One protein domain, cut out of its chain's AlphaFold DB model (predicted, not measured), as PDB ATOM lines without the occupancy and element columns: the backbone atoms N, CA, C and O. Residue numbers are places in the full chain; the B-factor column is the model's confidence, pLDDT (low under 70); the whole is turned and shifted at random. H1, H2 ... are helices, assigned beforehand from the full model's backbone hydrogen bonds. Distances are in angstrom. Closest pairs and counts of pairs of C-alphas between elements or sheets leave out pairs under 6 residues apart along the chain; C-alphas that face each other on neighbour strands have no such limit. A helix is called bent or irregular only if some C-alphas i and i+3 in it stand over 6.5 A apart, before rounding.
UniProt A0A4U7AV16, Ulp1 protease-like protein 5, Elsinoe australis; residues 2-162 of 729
ATOM      1  N   SER A   2    -104.599   2.481 -14.261       72.44
ATOM      2  CA  SER A   2    -103.979   2.143 -15.559       72.44
ATOM      3  C   SER A   2    -103.742   3.341 -16.500       72.44
ATOM      4  O   SER A   2    -102.736   3.362 -17.202       72.44
ATOM      5  N   THR A   3    -104.601   4.367 -16.467       88.44
ATOM      6  CA  THR A   3    -104.504   5.540 -17.356       88.44
ATOM      7  C   THR A   3    -103.427   6.554 -16.966       88.44
ATOM      8  O   THR A   3    -102.806   7.127 -17.851       88.44
ATOM      9  N   LEU A   4    -103.186   6.777 -15.669       93.31
ATOM     10  CA  LEU A   4    -102.133   7.697 -15.213       93.31
ATOM     11  C   LEU A   4    -100.757   7.048 -15.359       93.31
ATOM     12  O   LEU A   4     -99.812   7.676 -15.812       93.31
ATOM     13  N   LEU A   5    -100.651   5.759 -15.026       93.38
ATOM     14  CA  LEU A   5     -99.381   5.038 -15.083       93.38
ATOM     15  C   LEU A   5     -98.856   4.939 -16.521       93.38
ATOM     16  O   LEU A   5     -97.652   5.018 -16.732       93.38
ATOM     17  N   SER A   6     -99.740   4.817 -17.519       94.56
ATOM     18  CA  SER A   6     -99.355   4.772 -18.934       94.56
ATOM     19  C   SER A   6     -98.911   6.122 -19.508       94.56
ATOM     20  O   SER A   6     -98.184   6.119 -20.501       94.56
ATOM     21  N   SER A   7     -99.282   7.251 -18.889       95.75
ATOM     22  CA  SER A   7     -98.854   8.591 -19.314       95.75
ATOM     23  C   SER A   7     -97.512   9.030 -18.711       95.75
ATOM     24  O   SER A   7     -96.950  10.040 -19.134       95.75
ATOM     25  N   LEU A   8     -96.967   8.292 -17.737       96.62
ATOM     26  CA  LEU A   8     -95.668   8.590 -17.124       96.62
ATOM     27  C   LEU A   8     -94.492   8.228 -18.049       96.62
ATOM     28  O   LEU A   8     -94.545   7.272 -18.830       96.62
ATOM     29  N   SER A   9     -93.381   8.961 -17.910       97.38
ATOM     30  CA  SER A   9     -92.139   8.665 -18.636       97.38
ATOM     31  C   SER A   9     -91.632   7.252 -18.308       97.38
ATOM     32  O   SER A   9     -91.877   6.712 -17.227       97.38
ATOM     33  N   ALA A  10     -90.913   6.615 -19.240       96.94
ATOM     34  CA  ALA A  10     -90.366   5.272 -19.013       96.94
ATOM     35  C   ALA A  10     -89.439   5.219 -17.783       96.94
ATOM     36  O   ALA A  10     -89.525   4.275 -17.003       96.94
ATOM     37  N   SER A  11     -88.631   6.264 -17.573       97.50
ATOM     38  CA  SER A  11     -87.737   6.374 -16.415       97.50
ATOM     39  C   SER A  11     -88.503   6.471 -15.092       97.50
ATOM     40  O   SER A  11     -88.160   5.778 -14.138       97.50
ATOM     41  N   LEU A  12     -89.578   7.267 -15.033       97.50
ATOM     42  CA  LEU A  12     -90.386   7.399 -13.820       97.50
ATOM     43  C   LEU A  12     -91.134   6.100 -13.493       97.50
ATOM     44  O   LEU A  12     -91.189   5.696 -12.335       97.50
ATOM     45  N   ARG A  13     -91.640   5.393 -14.514       97.50
ATOM     46  CA  ARG A  13     -92.247   4.062 -14.340       97.50
ATOM     47  C   ARG A  13     -91.261   3.033 -13.790       97.50
ATOM     48  O   ARG A  13     -91.637   2.246 -12.930       97.50
ATOM     49  N   GLU A  14     -90.017   3.039 -14.266       97.00
ATOM     50  CA  GLU A  14     -88.971   2.142 -13.759       97.00
ATOM     51  C   GLU A  14     -88.637   2.437 -12.290       97.00
ATOM     52  O   GLU A  14     -88.519   1.508 -11.493       97.00
ATOM     53  N   ARG A  15     -88.568   3.718 -11.905       97.56
ATOM     54  CA  ARG A  15     -88.352   4.142 -10.511       97.56
ATOM     55  C   ARG A  15     -89.518   3.764  -9.596       97.56
ATOM     56  O   ARG A  15     -89.282   3.244  -8.510       97.56
ATOM     57  N   ILE A  16     -90.764   3.940 -10.051       97.06
ATOM     58  CA  ILE A  16     -91.962   3.469  -9.333       97.06
ATOM     59  C   ILE A  16     -91.878   1.958  -9.112       97.06
ATOM     60  O   ILE A  16     -91.978   1.508  -7.975       97.06
ATOM     61  N   ALA A  17     -91.602   1.182 -10.164       95.94
ATOM     62  CA  ALA A  17     -91.476  -0.270 -10.060       95.94
ATOM     63  C   ALA A  17     -90.329  -0.697  -9.120       95.94
ATOM     64  O   ALA A  17     -90.471  -1.664  -8.373       95.94
ATOM     65  N   ALA A  18     -89.208   0.032  -9.116       95.38
ATOM     66  CA  ALA A  18     -88.097  -0.211  -8.198       95.38
ATOM     67  C   ALA A  18     -88.487   0.058  -6.735       95.38
ATOM     68  O   ALA A  18     -88.155  -0.742  -5.859       95.38
ATOM     69  N   VAL A  19     -89.233   1.135  -6.466       95.62
ATOM     70  CA  VAL A  19     -89.783   1.427  -5.134       95.62
ATOM     71  C   VAL A  19     -90.807   0.371  -4.717       95.62
ATOM     72  O   VAL A  19     -90.764  -0.078  -3.578       95.62
ATOM     73  N   GLU A  20     -91.680  -0.094  -5.616       95.31
ATOM     74  CA  GLU A  20     -92.649  -1.158  -5.314       95.31
ATOM     75  C   GLU A  20     -91.970  -2.490  -4.980       95.31
ATOM     76  O   GLU A  20     -92.314  -3.122  -3.978       95.31
ATOM     77  N   ALA A  21     -90.960  -2.884  -5.760       93.00
ATOM     78  CA  ALA A  21     -90.158  -4.076  -5.489       93.00
ATOM     79  C   ALA A  21     -89.349  -3.942  -4.185       93.00
ATOM     80  O   ALA A  21     -89.177  -4.913  -3.444       93.00
ATOM     81  N   GLY A  22     -88.868  -2.731  -3.892       90.81
ATOM     82  CA  GLY A  22     -88.104  -2.408  -2.692       90.81
ATOM     83  C   GLY A  22     -88.954  -2.241  -1.435       90.81
ATOM     84  O   GLY A  22     -88.451  -2.485  -0.347       90.81
ATOM     85  N   ALA A  23     -90.236  -1.886  -1.536       90.75
ATOM     86  CA  ALA A  23     -91.055  -1.499  -0.384       90.75
ATOM     87  C   ALA A  23     -91.123  -2.580   0.707       90.75
ATOM     88  O   ALA A  23     -91.167  -2.255   1.893       90.75
ATOM     89  N   LYS A  24     -91.078  -3.866   0.331       82.56
ATOM     90  CA  LYS A  24     -91.108  -4.996   1.279       82.56
ATOM     91  C   LYS A  24     -89.803  -5.161   2.063       82.56
ATOM     92  O   LYS A  24     -89.826  -5.597   3.211       82.56
ATOM     93  N   ASN A  25     -88.679  -4.784   1.467       77.75
ATOM     94  CA  ASN A  25     -87.356  -4.903   2.060       77.75
ATOM     95  C   ASN A  25     -86.915  -3.497   2.452       77.75
ATOM     96  O   ASN A  25     -86.519  -2.743   1.580       77.75
ATOM     97  N   ILE A  26     -87.024  -3.126   3.732       66.62
ATOM     98  CA  ILE A  26     -86.676  -1.787   4.250       66.62
ATOM     99  C   ILE A  26     -85.281  -1.383   3.744       66.62
ATOM    100  O   ILE A  26     -84.266  -1.750   4.336       66.62
ATOM    101  N   THR A  27     -85.230  -0.662   2.627       74.75
ATOM    102  CA  THR A  27     -83.992  -0.194   2.015       74.75
ATOM    103  C   THR A  27     -83.900   1.304   2.226       74.75
ATOM    104  O   THR A  27     -84.898   2.025   2.176       74.75
ATOM    105  N   GLU A  28     -82.679   1.760   2.472       75.31
ATOM    106  CA  GLU A  28     -82.315   3.153   2.747       75.31
ATOM    107  C   GLU A  28     -82.893   4.150   1.731       75.31
ATOM    108  O   GLU A  28     -83.272   5.263   2.087       75.31
ATOM    109  N   ASN A  29     -83.054   3.713   0.482       84.25
ATOM    110  CA  ASN A  29     -83.454   4.582  -0.616       84.25
ATOM    111  C   ASN A  29     -84.970   4.639  -0.846       84.25
ATOM    112  O   ASN A  29     -85.418   5.528  -1.558       84.25
ATOM    113  N   VAL A  30     -85.784   3.758  -0.249       89.69
ATOM    114  CA  VAL A  30     -87.227   3.689  -0.572       89.69
ATOM    115  C   VAL A  30     -87.972   4.966  -0.191       89.69
ATOM    116  O   VAL A  30     -88.752   5.463  -0.996       89.69
ATOM    117  N   ILE A  31     -87.736   5.528   0.999       88.94
ATOM    118  CA  ILE A  31     -88.468   6.725   1.455       88.94
ATOM    119  C   ILE A  31     -88.042   7.990   0.687       88.94
ATOM    120  O   ILE A  31     -88.934   8.706   0.220       88.94
ATOM    121  N   PRO A  32     -86.735   8.303   0.532       89.31
ATOM    122  CA  PRO A  32     -86.309   9.445  -0.276       89.31
ATOM    123  C   PRO A  32     -86.785   9.339  -1.727       89.31
ATOM    124  O   PRO A  32     -87.309  10.308  -2.269       89.31
ATOM    125  N   GLU A  33     -86.676   8.150  -2.323       94.88
ATOM    126  CA  GLU A  33     -87.075   7.909  -3.709       94.88
ATOM    127  C   GLU A  33     -88.591   8.021  -3.889       94.88
ATOM    128  O   GLU A  33     -89.057   8.673  -4.819       94.88
ATOM    129  N   TYR A  34     -89.377   7.471  -2.959       94.94
ATOM    130  CA  TYR A  34     -90.829   7.637  -2.941       94.94
ATOM    131  C   TYR A  34     -91.235   9.115  -2.886       94.94
ATOM    132  O   TYR A  34     -92.117   9.530  -3.636       94.94
ATOM    133  N   ARG A  35     -90.582   9.926  -2.040       93.94
ATOM    134  CA  ARG A  35     -90.846  11.374  -1.967       93.94
ATOM    135  C   ARG A  35     -90.482  12.071  -3.273       93.94
ATOM    136  O   ARG A  35     -91.318  12.783  -3.810       93.94
ATOM    137  N   ALA A  36     -89.306  11.781  -3.830       96.19
ATOM    138  CA  ALA A  36     -88.875  12.342  -5.108       96.19
ATOM    139  C   ALA A  36     -89.848  12.003  -6.251       96.19
ATOM    140  O   ALA A  36     -90.192  12.875  -7.044       96.19
ATOM    141  N   ILE A  37     -90.334  10.758  -6.316       97.19
ATOM    142  CA  ILE A  37     -91.358  10.338  -7.281       97.19
ATOM    143  C   ILE A  37     -92.672  11.082  -7.036       97.19
ATOM    144  O   ILE A  37     -93.289  11.559  -7.982       97.19
ATOM    145  N   THR A  38     -93.114  11.184  -5.781       96.94
ATOM    146  CA  THR A  38     -94.382  11.839  -5.425       96.94
ATOM    147  C   THR A  38     -94.349  13.327  -5.783       96.94
ATOM    148  O   THR A  38     -95.317  13.842  -6.346       96.94
ATOM    149  N   ASP A  39     -93.225  13.999  -5.532       96.81
ATOM    150  CA  ASP A  39     -92.999  15.399  -5.892       96.81
ATOM    151  C   ASP A  39     -92.970  15.580  -7.418       96.81
ATOM    152  O   ASP A  39     -93.661  16.450  -7.948       96.81
ATOM    153  N   GLU A  40     -92.249  14.722  -8.146       97.94
ATOM    154  CA  GLU A  40     -92.181  14.761  -9.613       97.94
ATOM    155  C   GLU A  40     -93.548  14.500 -10.266       97.94
ATOM    156  O   GLU A  40     -93.947  15.213 -11.189       97.94
ATOM    157  N   VAL A  41     -94.317  13.528  -9.762       96.94
ATOM    158  CA  VAL A  41     -95.683  13.255 -10.239       96.94
ATOM    159  C   VAL A  41     -96.607  14.435  -9.943       96.94
ATOM    160  O   VAL A  41     -97.393  14.808 -10.811       96.94
ATOM    161  N   SER A  42     -96.499  15.050  -8.760       97.19
ATOM    162  CA  SER A  42     -97.304  16.222  -8.390       97.19
ATOM    163  C   SER A  42     -96.992  17.436  -9.269       97.19
ATOM    164  O   SER A  42     -97.896  18.184  -9.626       97.19
ATOM    165  N   GLN A  43     -95.728  17.617  -9.670       97.50
ATOM    166  CA  GLN A  43     -95.321  18.681 -10.591       97.50
ATOM    167  C   GLN A  43     -95.836  18.448 -12.017       97.50
ATOM    168  O   GLN A  43     -96.307  19.383 -12.662       97.50
ATOM    169  N   LEU A  44     -95.759  17.209 -12.515       97.00
ATOM    170  CA  LEU A  44     -96.225  16.860 -13.862       97.00
ATOM    171  C   LEU A  44     -97.756  16.823 -13.968       97.00
ATOM    172  O   LEU A  44     -98.306  17.130 -15.026       97.00
ATOM    173  N   TYR A  45     -98.444  16.455 -12.884       96.62
ATOM    174  CA  TYR A  45     -99.895  16.274 -12.840       96.62
ATOM    175  C   TYR A  45    -100.499  16.885 -11.560       96.62
ATOM    176  O   TYR A  45    -100.919  16.141 -10.672       96.62
ATOM    177  N   PRO A  46    -100.635  18.223 -11.469       96.25
ATOM    178  CA  PRO A  46    -101.056  18.911 -10.238       96.25
ATOM    179  C   PRO A  46    -102.425  18.492  -9.682       96.25
ATOM    180  O   PRO A  46    -102.690  18.633  -8.492       96.25
ATOM    181  N   HIS A  47    -103.314  17.985 -10.540       95.81
ATOM    182  CA  HIS A  47    -104.656  17.534 -10.151       95.81
ATOM    183  C   HIS A  47    -104.735  16.032  -9.843       95.81
ATOM    184  O   HIS A  47    -105.777  15.551  -9.399       95.81
ATOM    185  N   ALA A  48    -103.671  15.271 -10.107       94.06
ATOM    186  CA  ALA A  48    -103.635  13.847  -9.817       94.06
ATOM    187  C   ALA A  48    -103.150  13.611  -8.385       94.06
ATOM    188  O   ALA A  48    -102.220  14.251  -7.903       94.06
ATOM    189  N   ASN A  49    -103.743  12.631  -7.704       94.19
ATOM    190  CA  ASN A  49    -103.186  12.153  -6.446       94.19
ATOM    191  C   ASN A  49    -101.884  11.396  -6.747       94.19
ATOM    192  O   ASN A  49    -101.937  10.277  -7.261       94.19
ATOM    193  N   ALA A  50    -100.733  11.985  -6.418       95.06
ATOM    194  CA  ALA A  50     -99.428  11.394  -6.694       95.06
ATOM    195  C   ALA A  50     -99.239  10.007  -6.060       95.06
ATOM    196  O   ALA A  50     -98.578   9.157  -6.646       95.06
ATOM    197  N   ASN A  51     -99.917   9.704  -4.948       95.56
ATOM    198  CA  ASN A  51     -99.860   8.373  -4.332       95.56
ATOM    199  C   ASN A  51    -100.542   7.293  -5.177       95.56
ATOM    200  O   ASN A  51    -100.205   6.120  -5.059       95.56
ATOM    201  N   SER A  52    -101.466   7.672  -6.066       95.44
ATOM    202  CA  SER A  52    -102.211   6.729  -6.910       95.44
ATOM    203  C   SER A  52    -101.363   6.025  -7.977       95.44
ATOM    204  O   SER A  52    -101.878   5.127  -8.647       95.44
ATOM    205  N   VAL A  53    -100.089   6.406  -8.135       96.44
ATOM    206  CA  VAL A  53     -99.135   5.717  -9.022       96.44
ATOM    207  C   VAL A  53     -98.567   4.435  -8.408       96.44
ATOM    208  O   VAL A  53     -98.044   3.612  -9.148       96.44
ATOM    209  N   PHE A  54     -98.692   4.251  -7.091       96.56
ATOM    210  CA  PHE A  54     -98.256   3.049  -6.376       96.56
ATOM    211  C   PHE A  54     -99.444   2.150  -6.060       96.56
ATOM    212  O   PHE A  54    -100.510   2.657  -5.707       96.56
ATOM    213  N   THR A  55     -99.268   0.832  -6.097       95.75
ATOM    214  CA  THR A  55    -100.290  -0.124  -5.648       95.75
ATOM    215  C   THR A  55    -100.737   0.154  -4.207       95.75
ATOM    216  O   THR A  55     -99.974   0.647  -3.375       95.75
ATOM    217  N   ALA A  56    -101.991  -0.184  -3.885       93.69
ATOM    218  CA  ALA A  56    -102.535   0.026  -2.541       93.69
ATOM    219  C   ALA A  56    -101.726  -0.715  -1.456       93.69
ATOM    220  O   ALA A  56    -101.516  -0.170  -0.375       93.69
ATOM    221  N   GLU A  57    -101.222  -1.918  -1.757       93.12
ATOM    222  CA  GLU A  57    -100.343  -2.681  -0.860       93.12
ATOM    223  C   GLU A  57     -99.044  -1.912  -0.581       93.12
ATOM    224  O   GLU A  57     -98.694  -1.684   0.580       93.12
ATOM    225  N   THR A  58     -98.368  -1.428  -1.629       93.38
ATOM    226  CA  THR A  58     -97.151  -0.625  -1.485       93.38
ATOM    227  C   THR A  58     -97.410   0.662  -0.705       93.38
ATOM    228  O   THR A  58     -96.616   1.000   0.171       93.38
ATOM    229  N   GLN A  59     -98.526   1.356  -0.950       94.00
ATOM    230  CA  GLN A  59     -98.877   2.566  -0.203       94.00
ATOM    231  C   GLN A  59     -99.001   2.296   1.301       94.00
ATOM    232  O   GLN A  59     -98.490   3.071   2.103       94.00
ATOM    233  N   VAL A  60     -99.646   1.197   1.708       90.25
ATOM    234  CA  VAL A  60     -99.771   0.832   3.131       90.25
ATOM    235  C   VAL A  60     -98.396   0.580   3.753       90.25
ATOM    236  O   VAL A  60     -98.106   1.092   4.837       90.25
ATOM    237  N   VAL A  61     -97.528  -0.165   3.064       89.12
ATOM    238  CA  VAL A  61     -96.171  -0.464   3.544       89.12
ATOM    239  C   VAL A  61     -95.329   0.808   3.656       89.12
ATOM    240  O   VAL A  61     -94.743   1.059   4.711       89.12
ATOM    241  N   ILE A  62     -95.318   1.646   2.618       91.50
ATOM    242  CA  ILE A  62     -94.569   2.907   2.599       91.50
ATOM    243  C   ILE A  62     -95.101   3.873   3.658       91.50
ATOM    244  O   ILE A  62     -94.308   4.448   4.392       91.50
ATOM    245  N   ASN A  63     -96.419   4.013   3.821       90.00
ATOM    246  CA  ASN A  63     -96.995   4.889   4.848       90.00
ATOM    247  C   ASN A  63     -96.597   4.451   6.265       90.00
ATOM    248  O   ASN A  63     -96.264   5.289   7.106       90.00
ATOM    249  N   ASN A  64     -96.567   3.142   6.530       86.50
ATOM    250  CA  ASN A  64     -96.065   2.613   7.797       86.50
ATOM    251  C   ASN A  64     -94.573   2.929   7.993       86.50
ATOM    252  O   ASN A  64     -94.166   3.319   9.089       86.50
ATOM    253  N   GLN A  65     -93.763   2.819   6.939       86.50
ATOM    254  CA  GLN A  65     -92.338   3.153   6.980       86.50
ATOM    255  C   GLN A  65     -92.092   4.655   7.166       86.50
ATOM    256  O   GLN A  65     -91.278   5.030   8.007       86.50
ATOM    257  N   ILE A  66     -92.828   5.520   6.462       87.38
ATOM    258  CA  ILE A  66     -92.779   6.979   6.623       87.38
ATOM    259  C   ILE A  66     -93.126   7.354   8.056       87.38
ATOM    260  O   ILE A  66     -92.391   8.116   8.675       87.38
ATOM    261  N   LYS A  67     -94.184   6.767   8.624       87.06
ATOM    262  CA  LYS A  67     -94.567   7.005  10.017       87.06
ATOM    263  C   LYS A  67     -93.437   6.643  10.986       87.06
ATOM    264  O   LYS A  67     -93.144   7.417  11.893       87.06
ATOM    265  N   LEU A  68     -92.786   5.493  10.801       84.12
ATOM    266  CA  LEU A  68     -91.646   5.081  11.632       84.12
ATOM    267  C   LEU A  68     -90.432   6.002  11.447       84.12
ATOM    268  O   LEU A  68     -89.774   6.353  12.428       84.12
ATOM    269  N   TYR A  69     -90.161   6.431  10.215       86.25
ATOM    270  CA  TYR A  69     -89.092   7.374   9.894       86.25
ATOM    271  C   TYR A  69     -89.334   8.749  10.534       86.25
ATOM    272  O   TYR A  69     -88.452   9.307  11.186       86.25
ATOM    273  N   GLU A  70     -90.555   9.274  10.445       86.19
ATOM    274  CA  GLU A  70     -90.946  10.532  11.085       86.19
ATOM    275  C   GLU A  70     -90.876  10.448  12.610       86.19
ATOM    276  O   GLU A  70     -90.406  11.385  13.257       86.19
ATOM    277  N   GLN A  71     -91.255   9.308  13.193       86.00
ATOM    278  CA  GLN A  71     -91.079   9.047  14.624       86.00
ATOM    279  C   GLN A  71     -89.601   8.971  15.032       86.00
ATOM    280  O   GLN A  71     -89.259   9.358  16.153       86.00
ATOM    281  N   ALA A  72     -88.718   8.488  14.151       89.44
ATOM    282  CA  ALA A  72     -87.279   8.424  14.392       89.44
ATOM    283  C   ALA A  72     -86.594   9.795  14.278       89.44
ATOM    284  O   ALA A  72     -85.586  10.017  14.946       89.44
ATOM    285  N   ARG A  73     -87.149  10.742  13.511       91.56
ATOM    286  CA  ARG A  73     -86.520  12.042  13.215       91.56
ATOM    287  C   ARG A  73     -86.137  12.871  14.455       91.56
ATOM    288  O   ARG A  73     -85.009  13.361  14.503       91.56
ATOM    289  N   PRO A  74     -86.979  13.009  15.501       94.12
ATOM    290  CA  PRO A  74     -86.570  13.687  16.736       94.12
ATOM    291  C   PRO A  74     -85.431  12.964  17.465       94.12
ATOM    292  O   PRO A  74     -84.635  13.593  18.154       94.12
ATOM    293  N   ILE A  75     -85.351  11.636  17.327       96.50
ATOM    294  CA  ILE A  75     -84.302  10.818  17.942       96.50
ATOM    295  C   ILE A  75     -82.986  10.964  17.178       96.50
ATOM    296  O   ILE A  75     -81.950  11.152  17.806       96.50
ATOM    297  N   GLN A  76     -83.040  10.923  15.845       95.94
ATOM    298  CA  GLN A  76     -81.906  11.211  14.965       95.94
ATOM    299  C   GLN A  76     -81.318  12.580  15.295       95.94
ATOM    300  O   GLN A  76     -80.129  12.668  15.583       95.94
ATOM    301  N   ARG A  77     -82.171  13.610  15.385       96.38
ATOM    302  CA  ARG A  77     -81.757  14.962  15.773       96.38
ATOM    303  C   ARG A  77     -81.097  14.997  17.153       96.38
ATOM    304  O   ARG A  77     -80.027  15.570  17.302       96.38
ATOM    305  N   HIS A  78     -81.687  14.336  18.153       97.00
ATOM    306  CA  HIS A  78     -81.094  14.242  19.496       97.00
ATOM    307  C   HIS A  78     -79.714  13.578  19.475       97.00
ATOM    308  O   HIS A  78     -78.819  13.995  20.199       97.00
ATOM    309  N   LEU A  79     -79.534  12.519  18.684       97.38
ATOM    310  CA  LEU A  79     -78.256  11.813  18.591       97.38
ATOM    311  C   LEU A  79     -77.207  12.623  17.815       97.38
ATOM    312  O   LEU A  79     -76.041  12.612  18.210       97.38
ATOM    313  N   SER A  80     -77.615  13.354  16.773       97.62
ATOM    314  CA  SER A  80     -76.723  14.183  15.957       97.62
ATOM    315  C   SER A  80     -76.315  15.490  16.633       97.62
ATOM    316  O   SER A  80     -75.169  15.898  16.504       97.62
ATOM    317  N   GLU A  81     -77.235  16.145  17.344       97.00
ATOM    318  CA  GLU A  81     -76.995  17.421  18.043       97.00
ATOM    319  C   GLU A  81     -76.546  17.219  19.499       97.00
ATOM    320  O   GLU A  81     -76.068  18.146  20.146       97.00
ATOM    321  N   GLY A  82     -76.726  16.009  20.036       95.94
ATOM    322  CA  GLY A  82     -76.394  15.668  21.413       95.94
ATOM    323  C   GLY A  82     -74.899  15.423  21.657       95.94
ATOM    324  O   GLY A  82     -74.070  15.574  20.760       95.94
ATOM    325  N   PRO A  83     -74.537  14.959  22.869       94.31
ATOM    326  CA  PRO A  83     -73.141  14.812  23.301       94.31
ATOM    327  C   PRO A  83     -72.336  13.813  22.463       94.31
ATOM    328  O   PRO A  83     -71.110  13.822  22.484       94.31
ATOM    329  N   TRP A  84     -73.013  12.928  21.733       97.44
ATOM    330  CA  TRP A  84     -72.356  11.965  20.860       97.44
ATOM    331  C   TRP A  84     -72.011  12.531  19.489       97.44
ATOM    332  O   TRP A  84     -71.162  11.939  18.832       97.44
ATOM    333  N   ALA A  85     -72.629  13.637  19.053       97.12
ATOM    334  CA  ALA A  85     -72.489  14.179  17.699       97.12
ATOM    335  C   ALA A  85     -72.592  13.084  16.615       97.12
ATOM    336  O   ALA A  85     -71.742  12.955  15.727       97.12
ATOM    337  N   LEU A  86     -73.591  12.208  16.751       97.31
ATOM    338  CA  LEU A  86     -73.763  11.027  15.913       97.31
ATOM    339  C   LEU A  86     -74.561  11.402  14.658       97.31
ATOM    340  O   LEU A  86     -75.769  11.182  14.583       97.31
ATOM    341  N   THR A  87     -73.876  12.037  13.702       97.19
ATOM    342  CA  THR A  87     -74.424  12.385  12.379       97.19
ATOM    343  C   THR A  87     -74.829  11.135  11.596       97.19
ATOM    344  O   THR A  87     -74.382  10.036  11.910       97.19
ATOM    345  N   GLU A  88     -75.649  11.281  10.554       94.75
ATOM    346  CA  GLU A  88     -76.079  10.162   9.698       94.75
ATOM    347  C   GLU A  88     -74.899   9.376   9.110       94.75
ATOM    348  O   GLU A  88     -74.891   8.145   9.150       94.75
ATOM    349  N   THR A  89     -73.861  10.076   8.645       95.56
ATOM    350  CA  THR A  89     -72.632   9.463   8.127       95.56
ATOM    351  C   THR A  89     -71.914   8.668   9.213       95.56
ATOM    352  O   THR A  89     -71.665   7.479   9.036       95.56
ATOM    353  N   ARG A  90     -71.673   9.276  10.383       97.38
ATOM    354  CA  ARG A  90     -70.992   8.607  11.503       97.38
ATOM    355  C   ARG A  90     -71.807   7.433  12.049       97.38
ATOM    356  O   ARG A  90     -71.252   6.409  12.440       97.38
ATOM    357  N   PHE A  91     -73.130   7.568  12.068       97.25
ATOM    358  CA  PHE A  91     -74.039   6.493  12.437       97.25
ATOM    359  C   PHE A  91     -73.902   5.318  11.470       97.25
ATOM    360  O   PHE A  91     -73.758   4.176  11.900       97.25
ATOM    361  N   SER A  92     -73.944   5.603  10.172       94.44
ATOM    362  CA  SER A  92     -73.895   4.597   9.115       94.44
ATOM    363  C   SER A  92     -72.549   3.882   9.070       94.44
ATOM    364  O   SER A  92     -72.515   2.668   8.896       94.44
ATOM    365  N   GLU A  93     -71.449   4.590   9.327       96.12
ATOM    366  CA  GLU A  93     -70.117   3.996   9.489       96.12
ATOM    367  C   GLU A  93     -70.047   3.047  10.698       96.12
ATOM    368  O   GLU A  93     -69.452   1.972  10.613       96.12
ATOM    369  N   ALA A  94     -70.677   3.406  11.821       97.00
ATOM    370  CA  ALA A  94     -70.641   2.598  13.040       97.00
ATOM    371  C   ALA A  94     -71.601   1.391  13.000       97.00
ATOM    372  O   ALA A  94     -71.240   0.279  13.410       97.00
ATOM    373  N   PHE A  95     -72.833   1.601  12.529       96.62
ATOM    374  CA  PHE A  95     -73.944   0.653  12.664       96.62
ATOM    375  C   PHE A  95     -74.510   0.129  11.342       96.62
ATOM    376  O   PHE A  95     -75.325  -0.797  11.354       96.62
ATOM    377  N   GLY A  96     -74.075   0.671  10.208       94.12
ATOM    378  CA  GLY A  96     -74.684   0.422   8.908       94.12
ATOM    379  C   GLY A  96     -75.962   1.237   8.701       94.12
ATOM    380  O   GLY A  96     -76.690   1.565   9.643       94.12
ATOM    381  N   THR A  97     -76.259   1.535   7.442       89.12
ATOM    382  CA  THR A  97     -77.387   2.395   7.060       89.12
ATOM    383  C   THR A  97     -78.736   1.765   7.397       89.12
ATOM    384  O   THR A  97     -79.634   2.445   7.887       89.12
ATOM    385  N   ALA A  98     -78.865   0.440   7.280       86.62
ATOM    386  CA  ALA A  98     -80.078  -0.290   7.659       86.62
ATOM    387  C   ALA A  98     -80.519  -0.024   9.114       86.62
ATOM    388  O   ALA A  98     -81.717   0.019   9.404       86.62
ATOM    389  N   MET A  99     -79.572   0.195  10.036       93.06
ATOM    390  CA  MET A  99     -79.897   0.485  11.435       93.06
ATOM    391  C   MET A  99     -80.358   1.913  11.684       93.06
ATOM    392  O   MET A  99     -81.080   2.150  12.654       93.06
ATOM    393  N   TYR A 100     -80.015   2.846  10.800       91.31
ATOM    394  CA  TYR A 100     -80.420   4.243  10.922       91.31
ATOM    395  C   TYR A 100     -81.944   4.414  10.802       91.31
ATOM    396  O   TYR A 100     -82.538   5.295  11.428       91.31
ATOM    397  N   PHE A 101     -82.588   3.504  10.062       86.31
ATOM    398  CA  PHE A 101     -84.042   3.444   9.872       86.31
ATOM    399  C   PHE A 101     -84.763   2.574  10.911       86.31
ATOM    400  O   PHE A 101     -85.994   2.542  10.957       86.31
ATOM    401  N   ASN A 102     -84.032   1.878  11.786       90.62
ATOM    402  CA  ASN A 102     -84.636   1.056  12.824       90.62
ATOM    403  C   ASN A 102     -84.995   1.913  14.050       90.62
ATOM    404  O   ASN A 102     -84.180   2.135  14.947       90.62
ATOM    405  N   TYR A 103     -86.255   2.356  14.119       91.94
ATOM    406  CA  TYR A 103     -86.760   3.211  15.201       91.94
ATOM    407  C   TYR A 103     -86.457   2.675  16.612       91.94
ATOM    408  O   TYR A 103     -86.067   3.438  17.500       91.94
ATOM    409  N   LYS A 104     -86.613   1.362  16.837       93.19
ATOM    410  CA  LYS A 104     -86.372   0.756  18.157       93.19
ATOM    411  C   LYS A 104     -84.893   0.827  18.534       93.19
ATOM    412  O   LYS A 104     -84.576   1.184  19.668       93.19
ATOM    413  N   PHE A 105     -84.006   0.553  17.577       96.06
ATOM    414  CA  PHE A 105     -82.558   0.635  17.771       96.06
ATOM    415  C   PHE A 105     -82.128   2.073  18.095       96.06
ATOM    416  O   PHE A 105     -81.457   2.313  19.099       96.06
ATOM    417  N   MET A 106     -82.634   3.048  17.334       96.19
ATOM    418  CA  MET A 106     -82.405   4.478  17.582       96.19
ATOM    419  C   MET A 106     -82.884   4.914  18.969       96.19
ATOM    420  O   MET A 106     -82.193   5.645  19.682       96.19
ATOM    421  N   ARG A 107     -84.061   4.441  19.395       96.50
ATOM    422  CA  ARG A 107     -84.602   4.726  20.730       96.50
ATOM    423  C   ARG A 107     -83.717   4.160  21.840       96.50
ATOM    424  O   ARG A 107     -83.529   4.852  22.842       96.50
ATOM    425  N   ALA A 108     -83.179   2.951  21.673       97.06
ATOM    426  CA  ALA A 108     -82.241   2.362  22.625       97.06
ATOM    427  C   ALA A 108     -80.966   3.212  22.737       97.06
ATOM    428  O   ALA A 108     -80.613   3.620  23.841       97.06
ATOM    429  N   LEU A 109     -80.358   3.598  21.608       97.88
ATOM    430  CA  LEU A 109     -79.175   4.468  21.588       97.88
ATOM    431  C   LEU A 109     -79.422   5.825  22.257       97.88
ATOM    432  O   LEU A 109     -78.602   6.277  23.049       97.88
ATOM    433  N   ARG A 110     -80.581   6.450  22.023       97.44
ATOM    434  CA  ARG A 110     -80.967   7.694  22.709       97.44
ATOM    435  C   ARG A 110     -81.085   7.527  24.219       97.44
ATOM    436  O   ARG A 110     -80.835   8.462  24.967       97.44
ATOM    437  N   ASN A 111     -81.558   6.375  24.683       96.12
ATOM    438  CA  ASN A 111     -81.661   6.122  26.116       96.12
ATOM    439  C   ASN A 111     -80.277   5.901  26.731       96.12
ATOM    440  O   ASN A 111     -80.041   6.378  27.835       96.12
ATOM    441  N   ILE A 112     -79.369   5.242  26.005       97.25
ATOM    442  CA  ILE A 112     -77.975   5.082  26.428       97.25
ATOM    443  C   ILE A 112     -77.267   6.442  26.468       97.25
ATOM    444  O   ILE A 112     -76.594   6.744  27.447       97.25
ATOM    445  N   SER A 113     -77.478   7.310  25.471       97.00
ATOM    446  CA  SER A 113     -76.832   8.631  25.422       97.00
ATOM    447  C   SER A 113     -77.237   9.578  26.554       97.00
ATOM    448  O   SER A 113     -76.547  10.561  26.797       97.00
ATOM    449  N   LYS A 114     -78.322   9.276  27.280       95.94
ATOM    450  CA  LYS A 114     -78.750  10.001  28.490       95.94
ATOM    451  C   LYS A 114     -78.033   9.562  29.769       95.94
ATOM    452  O   LYS A 114     -78.292  10.143  30.816       95.94
ATOM    453  N   LEU A 115     -77.211   8.514  29.720       94.88
ATOM    454  CA  LEU A 115     -76.467   7.997  30.874       94.88
ATOM    455  C   LEU A 115     -75.049   8.594  30.976       94.88
ATOM    456  O   LEU A 115     -74.207   8.021  31.657       94.88
ATOM    457  N   ASP A 116     -74.787   9.716  30.291       82.06
ATOM    458  CA  ASP A 116     -73.518  10.469  30.274       82.06
ATOM    459  C   ASP A 116     -72.263   9.644  29.929       82.06
ATOM    460  O   ASP A 116     -71.135   9.987  30.276       82.06
ATOM    461  N   THR A 117     -72.436   8.552  29.187       85.75
ATOM    462  CA  THR A 117     -71.336   7.730  28.671       85.75
ATOM    463  C   THR A 117     -70.861   8.228  27.310       85.75
ATOM    464  O   THR A 117     -71.686   8.546  26.451       85.75
ATOM    465  N   SER A 118     -69.544   8.233  27.069       96.81
ATOM    466  CA  SER A 118     -68.988   8.567  25.750       96.81
ATOM    467  C   SER A 118     -69.450   7.568  24.676       96.81
ATOM    468  O   SER A 118     -69.615   6.378  24.958       96.81
ATOM    469  N   PHE A 119     -69.640   8.039  23.437       97.44
ATOM    470  CA  PHE A 119     -70.059   7.179  22.324       97.44
ATOM    471  C   PHE A 119     -69.079   6.025  22.079       97.44
ATOM    472  O   PHE A 119     -69.510   4.890  21.902       97.44
ATOM    473  N   GLU A 120     -67.771   6.290  22.132       97.62
ATOM    474  CA  GLU A 120     -66.742   5.276  21.877       97.62
ATOM    475  C   GLU A 120     -66.762   4.162  22.933       97.62
ATOM    476  O   GLU A 120     -66.684   2.979  22.598       97.62
ATOM    477  N   SER A 121     -66.961   4.514  24.210       96.31
ATOM    478  CA  SER A 121     -67.121   3.527  25.287       96.31
ATOM    479  C   SER A 121     -68.354   2.649  25.069       96.31
ATOM    480  O   SER A 121     -68.288   1.432  25.225       96.31
ATOM    481  N   VAL A 122     -69.476   3.252  24.668       97.31
ATOM    482  CA  VAL A 122     -70.713   2.516  24.372       97.31
ATOM    483  C   VAL A 122     -70.545   1.617  23.155       97.31
ATOM    484  O   VAL A 122     -70.980   0.471  23.185       97.31
ATOM    485  N   LEU A 123     -69.889   2.098  22.098       98.00
ATOM    486  CA  LEU A 123     -69.645   1.318  20.891       98.00
ATOM    487  C   LEU A 123     -68.775   0.087  21.184       98.00
ATOM    488  O   LEU A 123     -69.041  -0.984  20.638       98.00
ATOM    489  N   LEU A 124     -67.780   0.207  22.070       97.44
ATOM    490  CA  LEU A 124     -66.980  -0.929  22.541       97.44
ATOM    491  C   LEU A 124     -67.831  -1.953  23.306       97.44
ATOM    492  O   LEU A 124     -67.792  -3.133  22.963       97.44
ATOM    493  N   LEU A 125     -68.661  -1.506  24.256       97.25
ATOM    494  CA  LEU A 125     -69.587  -2.389  24.981       97.25
ATOM    495  C   LEU A 125     -70.579  -3.078  24.033       97.25
ATOM    496  O   LEU A 125     -70.860  -4.265  24.163       97.25
ATOM    497  N   MET A 126     -71.085  -2.360  23.028       98.06
ATOM    498  CA  MET A 126     -71.988  -2.934  22.031       98.06
ATOM    499  C   MET A 126     -71.282  -3.983  21.162       98.06
ATOM    500  O   MET A 126     -71.885  -5.006  20.839       98.06
ATOM    501  N   LYS A 127     -70.011  -3.767  20.792       98.12
ATOM    502  CA  LYS A 127     -69.199  -4.770  20.078       98.12
ATOM    503  C   LYS A 127     -68.979  -6.024  20.931       98.12
ATOM    504  O   LYS A 127     -69.046  -7.129  20.394       98.12
ATOM    505  N   GLU A 128     -68.768  -5.867  22.237       97.75
ATOM    506  CA  GLU A 128     -68.649  -6.982  23.181       97.75
ATOM    507  C   GLU A 128     -69.956  -7.782  23.279       97.75
ATOM    508  O   GLU A 128     -69.949  -8.993  23.067       97.75
ATOM    509  N   GLU A 129     -71.096  -7.121  23.494       97.62
ATOM    510  CA  GLU A 129     -72.400  -7.795  23.550       97.62
ATOM    511  C   GLU A 129     -72.752  -8.489  22.227       97.62
ATOM    512  O   GLU A 129     -73.229  -9.628  22.217       97.62
ATOM    513  N   ARG A 130     -72.426  -7.866  21.090       98.06
ATOM    514  CA  ARG A 130     -72.555  -8.481  19.763       98.06
ATOM    515  C   ARG A 130     -71.690  -9.739  19.636       98.06
ATOM    516  O   ARG A 130     -72.177 -10.764  19.158       98.06
ATOM    517  N   SER A 131     -70.438  -9.697  20.097       97.81
ATOM    518  CA  SER A 131     -69.552 -10.870  20.145       97.81
ATOM    519  C   SER A 131     -70.135 -11.973  21.037       97.81
ATOM    520  O   SER A 131     -70.228 -13.127  20.617       97.81
ATOM    521  N   ASN A 132     -70.637 -11.615  22.222       96.75
ATOM    522  CA  ASN A 132     -71.293 -12.538  23.147       96.75
ATOM    523  C   ASN A 132     -72.523 -13.198  22.512       96.75
ATOM    524  O   ASN A 132     -72.726 -14.405  22.654       96.75
ATOM    525  N   ARG A 133     -73.341 -12.442  21.775       97.06
ATOM    526  CA  ARG A 133     -74.493 -12.978  21.040       97.06
ATOM    527  C   ARG A 133     -74.078 -13.985  19.970       97.06
ATOM    528  O   ARG A 133     -74.693 -15.050  19.881       97.06
ATOM    529  N   ILE A 134     -73.077 -13.650  19.156       97.81
ATOM    530  CA  ILE A 134     -72.616 -14.488  18.039       97.81
ATOM    531  C   ILE A 134     -71.977 -15.781  18.564       97.81
ATOM    532  O   ILE A 134     -72.311 -16.867  18.088       97.81
ATOM    533  N   ASN A 135     -71.126 -15.669  19.586       96.88
ATOM    534  CA  ASN A 135     -70.329 -16.775  20.117       96.88
ATOM    535  C   ASN A 135     -71.072 -17.661  21.130       96.88
ATOM    536  O   ASN A 135     -70.565 -18.711  21.525       96.88
ATOM    537  N   ARG A 136     -72.288 -17.292  21.556       94.75
ATOM    538  CA  ARG A 136     -73.094 -18.135  22.453       94.75
ATOM    539  C   ARG A 136     -73.346 -19.512  21.828       94.75
ATOM    540  O   ARG A 136     -73.708 -19.585  20.657       94.75
ATOM    541  N   PRO A 137     -73.285 -20.620  22.588       94.62
ATOM    542  CA  PRO A 137     -73.503 -21.959  22.036       94.62
ATOM    543  C   PRO A 137     -74.932 -22.133  21.506       94.62
ATOM    544  O   PRO A 137     -75.139 -22.676  20.423       94.62
ATOM    545  N   ARG A 138     -75.931 -21.576  22.202       93.88
ATOM    546  CA  ARG A 138     -77.343 -21.631  21.801       93.88
ATOM    547  C   ARG A 138     -77.828 -20.265  21.300       93.88
ATOM    548  O   ARG A 138     -77.469 -19.257  21.909       93.88
ATOM    549  N   PRO A 139     -78.599 -20.204  20.196       90.56
ATOM    550  CA  PRO A 139     -79.209 -18.955  19.746       90.56
ATOM    551  C   PRO A 139     -80.190 -18.434  20.801       90.56
ATOM    552  O   PRO A 139     -80.873 -19.213  21.464       90.56
ATOM    553  N   LEU A 140     -80.237 -17.114  20.972       91.44
ATOM    554  CA  LEU A 140     -81.197 -16.466  21.864       91.44
ATOM    555  C   LEU A 140     -82.576 -16.420  21.194       91.44
ATOM    556  O   LEU A 140     -82.668 -16.134  19.999       91.44
ATOM    557  N   ARG A 141     -83.651 -16.685  21.951       85.25
ATOM    558  CA  ARG A 141     -85.031 -16.629  21.432       85.25
ATOM    559  C   ARG A 141     -85.297 -15.224  20.876       85.25
ATOM    560  O   ARG A 141     -85.168 -14.240  21.599       85.25
ATOM    561  N   GLY A 142     -85.645 -15.148  19.591       86.81
ATOM    562  CA  GLY A 142     -85.941 -13.890  18.900       86.81
ATOM    563  C   GLY A 142     -84.727 -13.092  18.409       86.81
ATOM    564  O   GLY A 142     -84.927 -12.041  17.806       86.81
ATOM    565  N   THR A 143     -83.492 -13.574  18.598       93.75
ATOM    566  CA  THR A 143     -82.291 -12.876  18.112       93.75
ATOM    567  C   THR A 143     -81.476 -13.764  17.180       93.75
ATOM    568  O   THR A 143     -81.038 -14.855  17.549       93.75
ATOM    569  N   LYS A 144     -81.231 -13.285  15.958       93.50
ATOM    570  CA  LYS A 144     -80.432 -14.016  14.970       93.50
ATOM    571  C   LYS A 144     -78.956 -14.042  15.383       93.50
ATOM    572  O   LYS A 144     -78.411 -13.048  15.866       93.50
ATOM    573  N   LYS A 145     -78.283 -15.173  15.149       96.00
ATOM    574  CA  LYS A 145     -76.814 -15.281  15.195       96.00
ATOM    575  C   LYS A 145     -76.222 -14.806  13.867       96.00
ATOM    576  O   LYS A 145     -75.759 -15.604  13.063       96.00
ATOM    577  N   CYS A 146     -76.313 -13.510  13.613       94.88
ATOM    578  CA  CYS A 146     -75.725 -12.881  12.437       94.88
ATOM    579  C   CYS A 146     -74.646 -11.888  12.848       94.88
ATOM    580  O   CYS A 146     -74.661 -11.382  13.976       94.88
ATOM    581  N   LEU A 147     -73.733 -11.612  11.912       95.31
ATOM    582  CA  LEU A 147     -72.773 -10.542  12.098       95.31
ATOM    583  C   LEU A 147     -73.509  -9.224  12.248       95.31
ATOM    584  O   LEU A 147     -73.117  -8.501  13.133       95.31
ATOM    585  N   ASP A 148     -74.565  -8.917  11.504       95.62
ATOM    586  CA  ASP A 148     -75.236  -7.613  11.584       95.62
ATOM    587  C   ASP A 148     -75.608  -7.195  13.013       95.62
ATOM    588  O   ASP A 148     -75.907  -8.025  13.882       95.62
ATOM    589  N   TRP A 149     -75.609  -5.882  13.246       97.75
ATOM    590  CA  TRP A 149     -76.137  -5.305  14.477       97.75
ATOM    591  C   TRP A 149     -77.572  -5.784  14.706       97.75
ATOM    592  O   TRP A 149     -78.306  -6.067  13.758       97.75
ATOM    593  N   GLN A 150     -77.992  -5.893  15.961       96.75
ATOM    594  CA  GLN A 150     -79.368  -6.217  16.339       96.75
ATOM    595  C   GLN A 150     -79.832  -5.284  17.464       96.75
ATOM    596  O   GLN A 150     -79.021  -4.784  18.240       96.75
ATOM    597  N   LEU A 151     -81.152  -5.095  17.602       96.62
ATOM    598  CA  LEU A 151     -81.751  -4.338  18.716       96.62
ATOM    599  C   LEU A 151     -81.257  -4.824  20.086       96.62
ATOM    600  O   LEU A 151     -80.946  -4.016  20.957       96.62
ATOM    601  N   TRP A 152     -81.122  -6.144  20.223       97.25
ATOM    602  CA  TRP A 152     -80.650  -6.801  21.436       97.25
ATOM    603  C   TRP A 152     -79.283  -6.281  21.910       97.25
ATOM    604  O   TRP A 152     -79.094  -6.117  23.112       97.25
ATOM    605  N   ASP A 153     -78.365  -5.974  20.983       97.88
ATOM    606  CA  ASP A 153     -77.005  -5.521  21.310       97.88
ATOM    607  C   ASP A 153     -77.049  -4.176  22.065       97.88
ATOM    608  O   ASP A 153     -76.386  -4.002  23.083       97.88
ATOM    609  N   ALA A 154     -77.896  -3.240  21.618       97.81
ATOM    610  CA  ALA A 154     -78.091  -1.955  22.291       97.81
ATOM    611  C   ALA A 154     -78.861  -2.106  23.617       97.81
ATOM    612  O   ALA A 154     -78.532  -1.460  24.611       97.81
ATOM    613  N   GLU A 155     -79.880  -2.969  23.662       97.12
ATOM    614  CA  GLU A 155     -80.675  -3.195  24.876       97.12
ATOM    615  C   GLU A 155     -79.847  -3.792  26.020       97.12
ATOM    616  O   GLU A 155     -80.007  -3.368  27.165       97.12
ATOM    617  N   GLN A 156     -78.936  -4.732  25.740       97.56
ATOM    618  CA  GLN A 156     -78.063  -5.281  26.783       97.56
ATOM    619  C   GLN A 156     -77.110  -4.233  27.347       97.56
ATOM    620  O   GLN A 156     -76.966  -4.149  28.566       97.56
ATOM    621  N   VAL A 157     -76.519  -3.392  26.494       97.75
ATOM    622  CA  VAL A 157     -75.654  -2.298  26.957       97.75
ATOM    623  C   VAL A 157     -76.440  -1.304  27.808       97.75
ATOM    624  O   VAL A 157     -75.959  -0.890  28.861       97.75
ATOM    625  N   LEU A 158     -77.678  -0.977  27.427       97.06
ATOM    626  CA  LEU A 158     -78.550  -0.132  28.245       97.06
ATOM    627  C   LEU A 158     -78.798  -0.743  29.634       97.06
ATOM    628  O   LEU A 158     -78.663  -0.046  30.638       97.06
ATOM    629  N   VAL A 159     -79.111  -2.041  29.705       96.19
ATOM    630  CA  VAL A 159     -79.305  -2.758  30.977       96.19
ATOM    631  C   VAL A 159     -78.015  -2.801  31.797       96.19
ATOM    632  O   VAL A 159     -78.060  -2.605  33.013       96.19
ATOM    633  N   HIS A 160     -76.867  -3.034  31.157       95.56
ATOM    634  CA  HIS A 160     -75.563  -3.055  31.814       95.56
ATOM    635  C   HIS A 160     -75.263  -1.702  32.474       95.56
ATOM    636  O   HIS A 160     -74.973  -1.651  33.668       95.56
ATOM    637  N   LEU A 161     -75.421  -0.604  31.732       95.44
ATOM    638  CA  LEU A 161     -75.161   0.751  32.222       95.44
ATOM    639  C   LEU A 161     -76.160   1.199  33.298       95.44
ATOM    640  O   LEU A 161     -75.772   1.867  34.248       95.44
ATOM    641  N   GLN A 162     -77.430   0.793  33.209       94.56
ATOM    642  CA  GLN A 162     -78.427   1.081  34.249       94.56
ATOM    643  C   GLN A 162     -78.165   0.339  35.567       94.56
ATOM    644  O   GLN A 162     -78.587   0.804  36.626       94.56
TER     645      GLN A 162
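AT A GLANCE: This is residues 2 to 162 of the 729 residues of the protein "Ulp1 protease-like protein 5" of Elsinoe australis (UniProt A0A4U7AV16). Two helical lobes follow each other along the longest axis, joined by the long bent helix H5. The first lobe is the hairpin of H2 and H3 with the short H1 and H4 near its far end; in the second, H8 packs between H5b and H10, H9 crosses H10, and the short H6 and H7 complete the lobe. The printed part has 161 residues with ten named helices, H1 to H10 in order along the chain, and no named strand: the class is all helix. The whole is loose, with a radius of gyration of the C-alphas of 19.4 A, and elongated, spanning 57 by 37 by 22 A.

HOW THE PARTS SIT: H1, residues 2 to 7, is close to but not clearly touching H2, residues 10 to 22; their closest C-alphas, Leu 5 and Arg 13, are 7.2 A apart. H2 and H3, residues 30 to 44, form a helical hairpin: they touch at a shallow tilt of 32 degrees, opposite ways, closest at the C-alphas of Val 19 and Val 30, 5.7 A. H4, residues 50 to 53, touches H3 at residues 38 to 42 alone, closest at C-alphas 50 and 38, 5.2 A. H5, residues 56 to 81, was assigned as one helix by its hydrogen bonds but is bent, with C-alphas 71 and 74 at 6.8 A; its arms H5a, residues 56 to 71, and H5b, residues 74 to 81, stand at a steep tilt of 46 degrees. H5a only just touches H3, with 3 pairs of C-alphas within 8 A, closest at Ile 66 and Ile 31, 6.7 A. H6, residues 88 to 95, touches H7, residues 97 to 100, closest at C-alphas 92 and 100, 6.8 A. H8, residues 103 to 113, touches H5b, closest at C-alphas 110 and 79, 6.4 A. H9, residues 119 to 135, touches H10, residues 151 to 162, at a steep tilt of 59 degrees, closest at C-alphas 130 and 153, 5.6 A. H10 touches H8 at a shallow tilt of 23 degrees, the same way, closest at C-alphas 151 and 105, 5.1 A. H3 and H8 are apart. Every O i to N i+4 pair is within hydrogen-bond range in H2, H3, H5a, H5b, H6, H8, H9 and H10, and 1 of 2 in H1; H4 and H7 are too short for such a pair.

IN THESE COORDINATES: H1 begins at C-alpha 2, (-103.979, 2.143, -15.559). H2 is 18.2 A long, H3 20.8 A, H5a 22.5 A and H9 24.1 A. H10 ends at C-alpha 162, (-78.427, 1.081, 34.249).

THE WHOLE: The two C-alphas farthest apart, those of His 47 and Pro 137, are 59.7 A apart. The printed part has no cut. The link from H9 to H10, residues 136 to 150, is long. The mean pLDDT of the printed part is 93.8, and residue 26 alone is under 70.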